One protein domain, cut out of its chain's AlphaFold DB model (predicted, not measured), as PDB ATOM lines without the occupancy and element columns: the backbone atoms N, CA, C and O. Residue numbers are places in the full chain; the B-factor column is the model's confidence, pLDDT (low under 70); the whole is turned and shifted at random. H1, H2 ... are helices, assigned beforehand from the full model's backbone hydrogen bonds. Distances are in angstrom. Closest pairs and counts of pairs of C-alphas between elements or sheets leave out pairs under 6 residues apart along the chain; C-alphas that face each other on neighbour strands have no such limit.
ATOM      1  N   THR A 139     225.616 235.446 144.649       93.75
ATOM      2  CA  THR A 139     225.913 236.324 143.505       93.75
ATOM      3  C   THR A 139     227.418 236.422 143.247       93.75
ATOM      4  O   THR A 139     227.844 236.504 142.094       93.75
ATOM      5  N   PHE A 140     228.233 236.398 144.304       93.50
ATOM      6  CA  PHE A 140     229.689 236.386 144.206       93.50
ATOM      7  C   PHE A 140     230.230 235.046 143.694       93.50
ATOM      8  O   PHE A 140     231.054 235.043 142.786       93.50
ATOM      9  N   ASP A 141     229.734 233.924 144.209       92.81
ATOM     10  CA  ASP A 141     230.163 232.580 143.821       92.81
ATOM     11  C   ASP A 141     229.845 232.328 142.331       92.81
ATOM     12  O   ASP A 141     230.711 231.880 141.582       92.81
ATOM     13  N   HIS A 142     228.670 232.763 141.853       92.75
ATOM     14  CA  HIS A 142     228.351 232.792 140.418       92.75
ATOM     15  C   HIS A 142     229.260 233.767 139.638       92.75
ATOM     16  O   HIS A 142     229.798 233.413 138.594       92.75
ATOM     17  N   THR A 143     229.536 234.970 140.160       92.06
ATOM     18  CA  THR A 143     230.516 235.893 139.543       92.06
ATOM     19  C   THR A 143     231.898 235.224 139.382       92.06
ATOM     20  O   THR A 143     232.569 235.427 138.371       92.06
ATOM     21  N   ILE A 144     232.320 234.390 140.338       93.69
ATOM     22  CA  ILE A 144     233.585 233.642 140.308       93.69
ATOM     23  C   ILE A 144     233.550 232.437 139.352       93.69
ATOM     24  O   ILE A 144     234.555 232.175 138.686       93.69
ATOM     25  N   GLU A 145     232.415 231.752 139.203       93.56
ATOM     26  CA  GLU A 145     232.216 230.713 138.178       93.56
ATOM     27  C   GLU A 145     232.566 231.248 136.777       93.56
ATOM     28  O   GLU A 145     233.366 230.634 136.066       93.56
ATOM     29  N   GLY A 146     232.090 232.447 136.424       94.25
ATOM     30  CA  GLY A 146     232.454 233.119 135.174       94.25
ATOM     31  C   GLY A 146     233.968 233.325 135.012       94.25
ATOM     32  O   GLY A 146     234.525 233.042 133.946       94.25
ATOM     33  N   VAL A 147     234.666 233.759 136.072       94.38
ATOM     34  CA  VAL A 147     236.139 233.916 136.068       94.38
ATOM     35  C   VAL A 147     236.843 232.580 135.812       94.38
ATOM     36  O   VAL A 147     237.827 232.537 135.068       94.38
ATOM     37  N   SER A 148     236.321 231.485 136.377       94.06
ATOM     38  CA  SER A 148     236.867 230.141 136.171       94.06
ATOM     39  C   SER A 148     236.742 229.679 134.714       94.06
ATOM     40  O   SER A 148     237.715 229.154 134.167       94.06
ATOM     41  N   ILE A 149     235.613 229.961 134.044       95.25
ATOM     42  CA  ILE A 149     235.420 229.692 132.607       95.25
ATOM     43  C   ILE A 149     236.466 230.455 131.796       95.25
ATOM     44  O   ILE A 149     237.180 229.852 130.994       95.25
ATOM     45  N   TYR A 150     236.593 231.766 132.035       95.06
ATOM     46  CA  TYR A 150     237.490 232.640 131.279       95.06
ATOM     47  C   TYR A 150     238.937 232.123 131.265       95.06
ATOM     48  O   TYR A 150     239.494 231.846 130.199       95.06
ATOM     49  N   TYR A 151     239.540 231.938 132.443       94.31
ATOM     50  CA  TYR A 151     240.946 231.544 132.537       94.31
ATOM     51  C   TYR A 151     241.199 230.084 132.150       94.31
ATOM     52  O   TYR A 151     242.194 229.801 131.479       94.31
ATOM     53  N   THR A 152     240.299 229.162 132.504       94.75
ATOM     54  CA  THR A 152     240.464 227.735 132.181       94.75
ATOM     55  C   THR A 152     240.355 227.500 130.673       94.75
ATOM     56  O   THR A 152     241.180 226.793 130.090       94.75
ATOM     57  N   VAL A 153     239.405 228.158 129.994       95.75
ATOM     58  CA  VAL A 153     239.304 228.105 128.527       95.75
ATOM     59  C   VAL A 153     240.516 228.759 127.857       95.75
ATOM     60  O   VAL A 153     241.044 228.202 126.889       95.75
ATOM     61  N   MET A 154     241.005 229.891 128.376       94.31
ATOM     62  CA  MET A 154     242.216 230.546 127.865       94.31
ATOM     63  C   MET A 154     243.426 229.595 127.913       94.31
ATOM     64  O   MET A 154     244.086 229.393 126.890       94.31
ATOM     65  N   GLN A 155     243.664 228.935 129.054       93.31
ATOM     66  CA  GLN A 155     244.732 227.940 129.211       93.31
ATOM     67  C   GLN A 155     244.574 226.764 128.233       93.31
ATOM     68  O   GLN A 155     245.528 226.396 127.546       93.31
ATOM     69  N   VAL A 156     243.365 226.204 128.105       94.88
ATOM     70  CA  VAL A 156     243.063 225.102 127.169       94.88
ATOM     71  C   VAL A 156     243.405 225.465 125.715       94.88
ATOM     72  O   VAL A 156     243.883 224.609 124.957       94.88
ATOM     73  N   ILE A 157     243.202 226.727 125.320       93.81
ATOM     74  CA  ILE A 157     243.577 227.238 123.996       93.81
ATOM     75  C   ILE A 157     245.103 227.417 123.887       93.81
ATOM     76  O   ILE A 157     245.692 226.927 122.916       93.81
ATOM     77  N   GLU A 158     245.761 228.047 124.870       92.38
ATOM     78  CA  GLU A 158     247.224 228.238 124.884       92.38
ATOM     79  C   GLU A 158     247.993 226.908 124.810       92.38
ATOM     80  O   GLU A 158     248.947 226.772 124.037       92.38
ATOM     81  N   GLU A 159     247.564 225.888 125.554       91.38
ATOM     82  CA  GLU A 159     248.148 224.544 125.505       91.38
ATOM     83  C   GLU A 159     247.993 223.901 124.122       91.38
ATOM     84  O   GLU A 159     248.920 223.268 123.596       91.38
ATOM     85  N   HIS A 160     246.828 224.076 123.492       89.31
ATOM     86  CA  HIS A 160     246.584 223.545 122.159       89.31
ATOM     87  C   HIS A 160     247.488 224.215 121.109       89.31
ATOM     88  O   HIS A 160     248.124 223.525 120.302       89.31
ATOM     89  N   GLU A 161     247.626 225.541 121.170       87.44
ATOM     90  CA  GLU A 161     248.564 226.346 120.378       87.44
ATOM     91  C   GLU A 161     250.029 225.919 120.602       87.44
ATOM     92  O   GLU A 161     250.789 225.717 119.644       87.44
ATOM     93  N   ALA A 162     250.436 225.713 121.858       86.75
ATOM     94  CA  ALA A 162     251.769 225.234 122.215       86.75
ATOM     95  C   ALA A 162     252.047 223.846 121.610       86.75
ATOM     96  O   ALA A 162     253.104 223.634 121.002       86.75
ATOM     97  N   SER A 163     251.074 222.928 121.667       83.44
ATOM     98  CA  SER A 163     251.185 221.588 121.073       83.44
ATOM     99  C   SER A 163     251.359 221.633 119.543       83.44
ATOM    100  O   SER A 163     252.201 220.914 118.984       83.44
ATOM    101  N   LYS A 164     250.643 222.542 118.856       78.75
ATOM    102  CA  LYS A 164     250.793 222.814 117.414       78.75
ATOM    103  C   LYS A 164     252.183 223.365 117.081       78.75
ATOM    104  O   LYS A 164     252.748 223.023 116.039       78.75
ATOM    105  N   THR A 184     237.661 221.679 118.092       94.50
ATOM    106  CA  THR A 184     236.200 221.779 118.075       94.50
ATOM    107  C   THR A 184     235.700 222.267 119.432       94.50
ATOM    108  O   THR A 184     236.346 222.037 120.460       94.50
ATOM    109  N   ILE A 185     234.545 222.937 119.441       95.19
ATOM    110  CA  ILE A 185     233.952 223.471 120.672       95.19
ATOM    111  C   ILE A 185     233.720 222.358 121.709       95.19
ATOM    112  O   ILE A 185     234.102 222.506 122.862       95.19
ATOM    113  N   GLU A 186     233.261 221.187 121.263       94.25
ATOM    114  CA  GLU A 186     233.119 219.957 122.055       94.25
ATOM    115  C   GLU A 186     234.400 219.588 122.818       94.25
ATOM    116  O   GLU A 186     234.356 219.308 124.011       94.25
ATOM    117  N   LYS A 187     235.561 219.622 122.151       94.00
ATOM    118  CA  LYS A 187     236.858 219.259 122.748       94.00
ATOM    119  C   LYS A 187     237.402 220.340 123.675       94.00
ATOM    120  O   LYS A 187     238.177 220.028 124.574       94.00
ATOM    121  N   LEU A 188     237.016 221.594 123.454       95.56
ATOM    122  CA  LEU A 188     237.335 222.715 124.332       95.56
ATOM    123  C   LEU A 188     236.502 222.643 125.619       95.56
ATOM    124  O   LEU A 188     237.076 222.672 126.703       95.56
ATOM    125  N   LEU A 189     235.183 222.463 125.503       95.75
ATOM    126  CA  LEU A 189     234.266 222.366 126.643       95.75
ATOM    127  C   LEU A 189     234.472 221.070 127.449       95.75
ATOM    128  O   LEU A 189     234.440 221.108 128.675       95.75
ATOM    129  N   LEU A 190     234.803 219.946 126.797       94.25
ATOM    130  CA  LEU A 190     235.215 218.716 127.486       94.25
ATOM    131  C   LEU A 190     236.513 218.910 128.287       94.25
ATOM    132  O   LEU A 190     236.605 218.469 129.428       94.25
ATOM    133  N   LYS A 191     237.518 219.583 127.712       93.94
ATOM    134  CA  LYS A 191     238.761 219.898 128.431       93.94
ATOM    135  C   LYS A 191     238.532 220.849 129.603       93.94
ATOM    136  O   LYS A 191     239.183 220.683 130.626       93.94
ATOM    137  N   TYR A 192     237.625 221.813 129.455       94.94
ATOM    138  CA  TYR A 192     237.189 222.672 130.551       94.94
ATOM    139  C   TYR A 192     236.568 221.845 131.689       94.94
ATOM    140  O   TYR A 192     237.046 221.937 132.812       94.94
ATOM    141  N   ALA A 193     235.600 220.965 131.398       93.38
ATOM    142  CA  ALA A 193     234.979 220.096 132.408       93.38
ATOM    143  C   ALA A 193     236.012 219.229 133.156       93.38
ATOM    144  O   ALA A 193     236.005 219.158 134.382       93.38
ATOM    145  N   VAL A 194     236.955 218.626 132.421       92.44
ATOM    146  CA  VAL A 194     238.046 217.818 132.999       92.44
ATOM    147  C   VAL A 194     239.010 218.657 133.850       92.44
ATOM    148  O   VAL A 194     239.546 218.142 134.824       92.44
ATOM    149  N   ALA A 195     239.230 219.931 133.514       91.00
ATOM    150  CA  ALA A 195     240.098 220.830 134.279       91.00
ATOM    151  C   ALA A 195     239.425 221.431 135.528       91.00
ATOM    152  O   ALA A 195     240.127 221.796 136.467       91.00
ATOM    153  N   ILE A 196     238.090 221.531 135.548       90.88
ATOM    154  CA  ILE A 196     237.314 221.935 136.734       90.88
ATOM    155  C   ILE A 196     237.093 220.755 137.693       90.88
ATOM    156  O   ILE A 196     237.063 220.958 138.901       90.88
ATOM    157  N   GLY A 197     236.959 219.527 137.177       88.56
ATOM    158  CA  GLY A 197     236.859 218.313 137.999       88.56
ATOM    159  C   GLY A 197     235.499 218.084 138.674       88.56
ATOM    160  O   GLY A 197     235.334 217.102 139.387       88.56
ATOM    161  N   ASP A 198     234.500 218.928 138.414       86.38
ATOM    162  CA  ASP A 198     233.138 218.812 138.965       86.38
ATOM    163  C   ASP A 198     232.272 217.732 138.286       86.38
ATOM    164  O   ASP A 198     231.118 217.518 138.659       86.38
ATOM    165  N   GLY A 199     232.809 217.073 137.256       86.69
ATOM    166  CA  GLY A 199     232.129 216.027 136.498       86.69
ATOM    167  C   GLY A 199     230.947 216.515 135.651       86.69
ATOM    168  O   GLY A 199     230.060 215.707 135.362       86.69
ATOM    169  N   ALA A 200     230.900 217.796 135.264       89.38
ATOM    170  CA  ALA A 200     229.813 218.374 134.467       89.38
ATOM    171  C   ALA A 200     229.601 217.699 133.093       89.38
ATOM    172  O   ALA A 200     230.551 217.277 132.428       89.38
ATOM    173  N   THR A 201     228.350 217.645 132.617       92.19
ATOM    174  CA  THR A 201     228.056 217.274 131.221       92.19
ATOM    175  C   THR A 201     228.376 218.417 130.267       92.19
ATOM    176  O   THR A 201     228.426 219.589 130.638       92.19
ATOM    177  N   TYR A 202     228.494 218.079 128.983       92.56
ATOM    178  CA  TYR A 202     228.531 219.061 127.902       92.56
ATOM    179  C   TYR A 202     227.352 220.054 127.959       92.56
ATOM    180  O   TYR A 202     227.558 221.246 127.760       92.56
ATOM    181  N   GLU A 203     226.137 219.595 128.279       94.06
ATOM    182  CA  GLU A 203     224.942 220.450 128.358       94.06
ATOM    183  C   GLU A 203     224.968 221.389 129.575       94.06
ATOM    184  O   GLU A 203     224.566 222.546 129.469       94.06
ATOM    185  N   GLU A 204     225.482 220.928 130.719       93.31
ATOM    186  CA  GLU A 204     225.714 221.769 131.904       93.31
ATOM    187  C   GLU A 204     226.800 222.825 131.641       93.31
ATOM    188  O   GLU A 204     226.629 223.986 132.005       93.31
ATOM    189  N   VAL A 205     227.888 222.459 130.955       95.38
ATOM    190  CA  VAL A 205     228.959 223.399 130.587       95.38
ATOM    191  C   VAL A 205     228.486 224.438 129.568       95.38
ATOM    192  O   VAL A 205     228.817 225.613 129.718       95.38
ATOM    193  N   VAL A 206     227.704 224.041 128.556       95.88
ATOM    194  CA  VAL A 206     227.097 224.986 127.602       95.88
ATOM    195  C   VAL A 206     226.201 225.978 128.342       95.88
ATOM    196  O   VAL A 206     226.408 227.179 128.197       95.88
ATOM    197  N   ARG A 207     225.316 225.494 129.227       95.62
ATOM    198  CA  ARG A 207     224.430 226.335 130.050       95.62
ATOM    199  C   ARG A 207     225.202 227.389 130.848       95.62
ATOM    200  O   ARG A 207     224.875 228.563 130.752       95.62
ATOM    201  N   ARG A 208     226.284 227.011 131.541       94.69
ATOM    202  CA  ARG A 208     227.143 227.977 132.258       94.69
ATOM    203  C   ARG A 208     227.786 229.002 131.324       94.69
ATOM    204  O   ARG A 208     227.925 230.162 131.695       94.69
ATOM    205  N   CYS A 209     228.202 228.595 130.123       95.81
ATOM    206  CA  CYS A 209     228.731 229.543 129.140       95.81
ATOM    207  C   CYS A 209     227.645 230.533 128.687       95.81
ATOM    208  O   CYS A 209     227.946 231.716 128.543       95.81
ATOM    209  N   ASP A 210     226.403 230.068 128.517       95.06
ATOM    210  CA  ASP A 210     225.248 230.898 128.167       95.06
ATOM    211  C   ASP A 210     224.867 231.866 129.303       95.06
ATOM    212  O   ASP A 210     224.722 233.065 129.061       95.06
ATOM    213  N   ASP A 211     224.791 231.380 130.545       94.00
ATOM    214  CA  ASP A 211     224.512 232.189 131.740       94.00
ATOM    215  C   ASP A 211     225.569 233.305 131.915       94.00
ATOM    216  O   ASP A 211     225.239 234.474 132.133       94.00
ATOM    217  N   HIS A 212     226.854 232.978 131.711       94.69
ATOM    218  CA  HIS A 212     227.973 233.931 131.800       94.69
ATOM    219  C   HIS A 212     228.222 234.760 130.530       94.69
ATOM    220  O   HIS A 212     229.143 235.587 130.512       94.69
ATOM    221  N   ALA A 213     227.419 234.607 129.470       93.62
ATOM    222  CA  ALA A 213     227.698 235.189 128.154       93.62
ATOM    223  C   ALA A 213     227.851 236.721 128.165       93.62
ATOM    224  O   ALA A 213     228.726 237.262 127.484       93.62
ATOM    225  N   SER A 214     227.057 237.428 128.981       90.50
ATOM    226  CA  SER A 214     227.124 238.895 129.128       90.50
ATOM    227  C   SER A 214     228.483 239.375 129.653       90.50
ATOM    228  O   SER A 214     229.049 240.346 129.142       90.50
ATOM    229  N   PHE A 215     229.047 238.666 130.636       91.94
ATOM    230  CA  PHE A 215     230.390 238.936 131.142       91.94
ATOM    231  C   PHE A 215     231.455 238.504 130.128       91.94
ATOM    232  O   PHE A 215     232.290 239.325 129.746       91.94
ATOM    233  N   LEU A 216     231.406 237.249 129.670       94.06
ATOM    234  CA  LEU A 216     232.429 236.655 128.805       94.06
ATOM    235  C   LEU A 216     232.624 237.473 127.521       94.06
ATOM    236  O   LEU A 216     233.749 237.857 127.202       94.06
ATOM    237  N   ILE A 217     231.538 237.820 126.821       92.44
ATOM    238  CA  ILE A 217     231.609 238.585 125.567       92.44
ATOM    239  C   ILE A 217     232.084 240.026 125.817       92.44
ATOM    240  O   ILE A 217     232.834 240.555 124.995       92.44
ATOM    241  N   SER A 218     231.729 240.663 126.945       89.44
ATOM    242  CA  SER A 218     232.306 241.970 127.306       89.44
ATOM    243  C   SER A 218     233.813 241.856 127.537       89.44
ATOM    244  O   SER A 218     234.585 242.587 126.918       89.44
ATOM    245  N   HIS A 219     234.242 240.920 128.386       90.88
ATOM    246  CA  HIS A 219     235.623 240.859 128.854       90.88
ATOM    247  C   HIS A 219     236.616 240.435 127.763       90.88
ATOM    248  O   HIS A 219     237.711 240.989 127.680       90.88
ATOM    249  N   MET A 220     236.216 239.544 126.849       91.50
ATOM    250  CA  MET A 220     237.047 239.130 125.709       91.50
ATOM    251  C   MET A 220     237.432 240.286 124.771       91.50
ATOM    252  O   MET A 220     238.487 240.237 124.140       91.50
ATOM    253  N   TYR A 221     236.614 241.343 124.693       86.69
ATOM    254  CA  TYR A 221     236.957 242.576 123.976       86.69
ATOM    255  C   TYR A 221     237.840 243.535 124.788       86.69
ATOM    256  O   TYR A 221     238.511 244.391 124.212       86.69
ATOM    257  N   GLU A 222     237.825 243.431 126.116       81.56
ATOM    258  CA  GLU A 222     238.605 244.282 127.020       81.56
ATOM    259  C   GLU A 222     240.062 243.816 127.101       81.56
ATOM    260  O   GLU A 222     240.975 244.637 127.021       81.56
ATOM    261  N   ASP A 223     240.273 242.503 127.206       77.50
ATOM    262  CA  ASP A 223     241.584 241.882 127.426       77.50
ATOM    263  C   ASP A 223     242.341 241.548 126.122       77.50
ATOM    264  O   ASP A 223     243.357 240.854 126.123       77.50
ATOM    265  N   ALA A 224     241.899 242.111 124.989       68.25
ATOM    266  CA  ALA A 224     242.507 241.936 123.662       68.25
ATOM    267  C   ALA A 224     243.987 242.384 123.565       68.25
ATOM    268  O   ALA A 224     244.643 242.160 122.547       68.25
ATOM    269  N   MET A 225     244.524 243.029 124.610       68.19
ATOM    270  CA  MET A 225     245.947 243.364 124.758       68.19
ATOM    271  C   MET A 225     246.776 242.254 125.428       68.19
ATOM    272  O   MET A 225     247.990 242.215 125.219       68.19
ATOM    273  N   ALA A 226     246.159 241.368 126.218       77.44
ATOM    274  CA  ALA A 226     246.819 240.207 126.816       77.44
ATOM    275  C   ALA A 226     246.584 238.931 125.993       77.44
ATOM    276  O   ALA A 226     247.526 238.166 125.779       77.44
ATOM    277  N   PHE A 227     245.359 238.728 125.493       85.94
ATOM    278  CA  PHE A 227     244.973 237.551 124.717       85.94
ATOM    279  C   PHE A 227     243.981 237.915 123.600       85.94
ATOM    280  O   PHE A 227     242.915 238.476 123.849       85.94
ATOM    281  N   ASP A 228     244.312 237.582 122.348       88.31
ATOM    282  CA  ASP A 228     243.418 237.816 121.207       88.31
ATOM    283  C   ASP A 228     242.354 236.711 121.126       88.31
ATOM    284  O   ASP A 228     242.578 235.629 120.575       88.31
ATOM    285  N   TRP A 229     241.179 236.997 121.684       93.12
ATOM    286  CA  TRP A 229     240.019 236.109 121.641       93.12
ATOM    287  C   TRP A 229     239.390 236.002 120.245       93.12
ATOM    288  O   TRP A 229     238.868 234.943 119.895       93.12
ATOM    289  N   THR A 230     239.485 237.048 119.419       90.25
ATOM    290  CA  THR A 230     238.839 237.171 118.097       90.25
ATOM    291  C   THR A 230     239.029 235.969 117.147       90.25
ATOM    292  O   THR A 230     238.053 235.529 116.528       90.25
ATOM    293  N   PRO A 231     240.239 235.391 116.977       90.88
ATOM    294  CA  PRO A 231     240.452 234.226 116.120       90.88
ATOM    295  C   PRO A 231     239.972 232.904 116.735       90.88
ATOM    296  O   PRO A 231     239.861 231.921 115.994       90.88
ATOM    297  N   THR A 232     239.703 232.839 118.042       93.25
ATOM    298  CA  THR A 232     239.413 231.578 118.742       93.25
ATOM    299  C   THR A 232     238.072 230.965 118.337       93.25
ATOM    300  O   THR A 232     237.174 231.639 117.833       93.25
ATOM    301  N   VAL A 233     237.939 229.653 118.547       94.12
ATOM    302  CA  VAL A 233     236.687 228.921 118.285       94.12
ATOM    303  C   VAL A 233     235.638 229.234 119.358       94.12
ATOM    304  O   VAL A 233     234.464 229.358 119.027       94.12
ATOM    305  N   PHE A 234     236.063 229.447 120.610       95.88
ATOM    306  CA  PHE A 234     235.175 229.808 121.720       95.88
ATOM    307  C   PHE A 234     234.498 231.163 121.498       95.88
ATOM    308  O   PHE A 234     233.278 231.231 121.517       95.88
ATOM    309  N   PHE A 235     235.263 232.218 121.192       95.06
ATOM    310  CA  PHE A 235     234.707 233.555 120.953       95.06
ATOM    311  C   PHE A 235     233.681 233.574 119.810       95.06
ATOM    312  O   PHE A 235     232.616 234.170 119.945       95.06
ATOM    313  N   LYS A 236     233.975 232.887 118.697       95.06
ATOM    314  CA  LYS A 236     233.050 232.783 117.555       95.06
ATOM    315  C   LYS A 236     231.761 232.078 117.947       95.06
ATOM    316  O   LYS A 236     230.692 232.617 117.701       95.06
ATOM    317  N   TRP A 237     231.868 230.931 118.617       96.38
ATOM    318  CA  TRP A 237     230.714 230.185 119.111       96.38
ATOM    319  C   TRP A 237     229.865 231.023 120.083       96.38
ATOM    320  O   TRP A 237     228.663 231.142 119.873       96.38
ATOM    321  N   MET A 238     230.484 231.692 121.063       95.75
ATOM    322  CA  MET A 238     229.801 232.602 121.996       95.75
ATOM    323  C   MET A 238     229.017 233.708 121.271       95.75
ATOM    324  O   MET A 238     227.860 233.965 121.590       95.75
ATOM    325  N   VAL A 239     229.631 234.351 120.273       95.31
ATOM    326  CA  VAL A 239     229.013 235.435 119.489       95.31
ATOM    327  C   VAL A 239     227.929 234.928 118.527       95.31
ATOM    328  O   VAL A 239     226.956 235.636 118.276       95.31
ATOM    329  N   GLU A 240     228.068 233.709 118.004       95.50
ATOM    330  CA  GLU A 240     227.066 233.061 117.149       95.50
ATOM    331  C   GLU A 240     225.830 232.593 117.939       95.50
ATOM    332  O   GLU A 240     224.726 232.646 117.396       95.50
ATOM    333  N   GLN A 241     225.984 232.184 119.208       94.56
ATOM    334  CA  GLN A 241     224.859 231.854 120.099       94.56
ATOM    335  C   GLN A 241     224.161 233.105 120.665       94.56
ATOM    336  O   GLN A 241     222.934 233.134 120.728       94.56
ATOM    337  N   HIS A 242     224.919 234.152 121.028       94.69
ATOM    338  CA  HIS A 242     224.415 235.339 121.748       94.69
ATOM    339  C   HIS A 242     224.572 236.656 120.954       94.69
ATOM    340  O   HIS A 242     225.288 237.573 121.383       94.69
TER     341      HIS A 242
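This is residues 139 to 164 and 184 to 242 of the 721 residues of an uncharacterized protein of Colletotrichum orbiculare (strain 104-T / ATCC 96160 / CBS 514.97 / LARS 414 / MAFF 240422) (UniProt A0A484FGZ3). One long helix, H1, runs along one side of a compact cluster of shorter helices that cross one another. H2 and H4 are on opposite sides of the cluster, H3 comes between them along the chain, and H5 is on the side away from H1. The printed part has 85 residues with five named helices, H1 to H5 in order, and no named strand: the class is all helix. The whole is compact, with a radius of gyration of the C-alphas of 12.2 A and spans of 31 by 26 by 22 A.

H1, residues 139 to 164, touches H2, residues 185 to 196, with residues 149 to 157 alone, at a steep tilt of 63 degrees, opposite ways; the closest C-alphas, of Val 153 and Tyr 192, are 6.2 A apart. H2 touches H3, residues 202 to 211, about perpendicular at 89 degrees; the closest C-alphas, of Leu 189 and Val 205, are 6.7 A apart. H3 and H4, residues 213 to 222, meet only through their link. H4 touches H5, residues 233 to 241, at a steep tilt of 50 degrees, opposite ways; the closest C-alphas, of Ala 213 and Met 238, are 7.0 A apart. H2 and H4 are apart. Every O i to N i+4 pair is within hydrogen-bond range in H2, H3 and H5, against 21 of 22 in H1 and 5 of 6 in H4.

H1 begins at C-alpha 139, (225.913, 236.324, 143.505), and is 38.5 A long. H2 is 16.5 A, H3 14.3 A, H4 14.2 A and H5 12.3 A long; H5 ends at C-alpha 241, (224.859, 231.854, 120.099).

Residues 165 to 183 are not printed, and C-alphas 164 and 184 are 14.6 A apart across the cut. Of the links printed whole, none is long. Confidence is under 70 at residues 224 to 225.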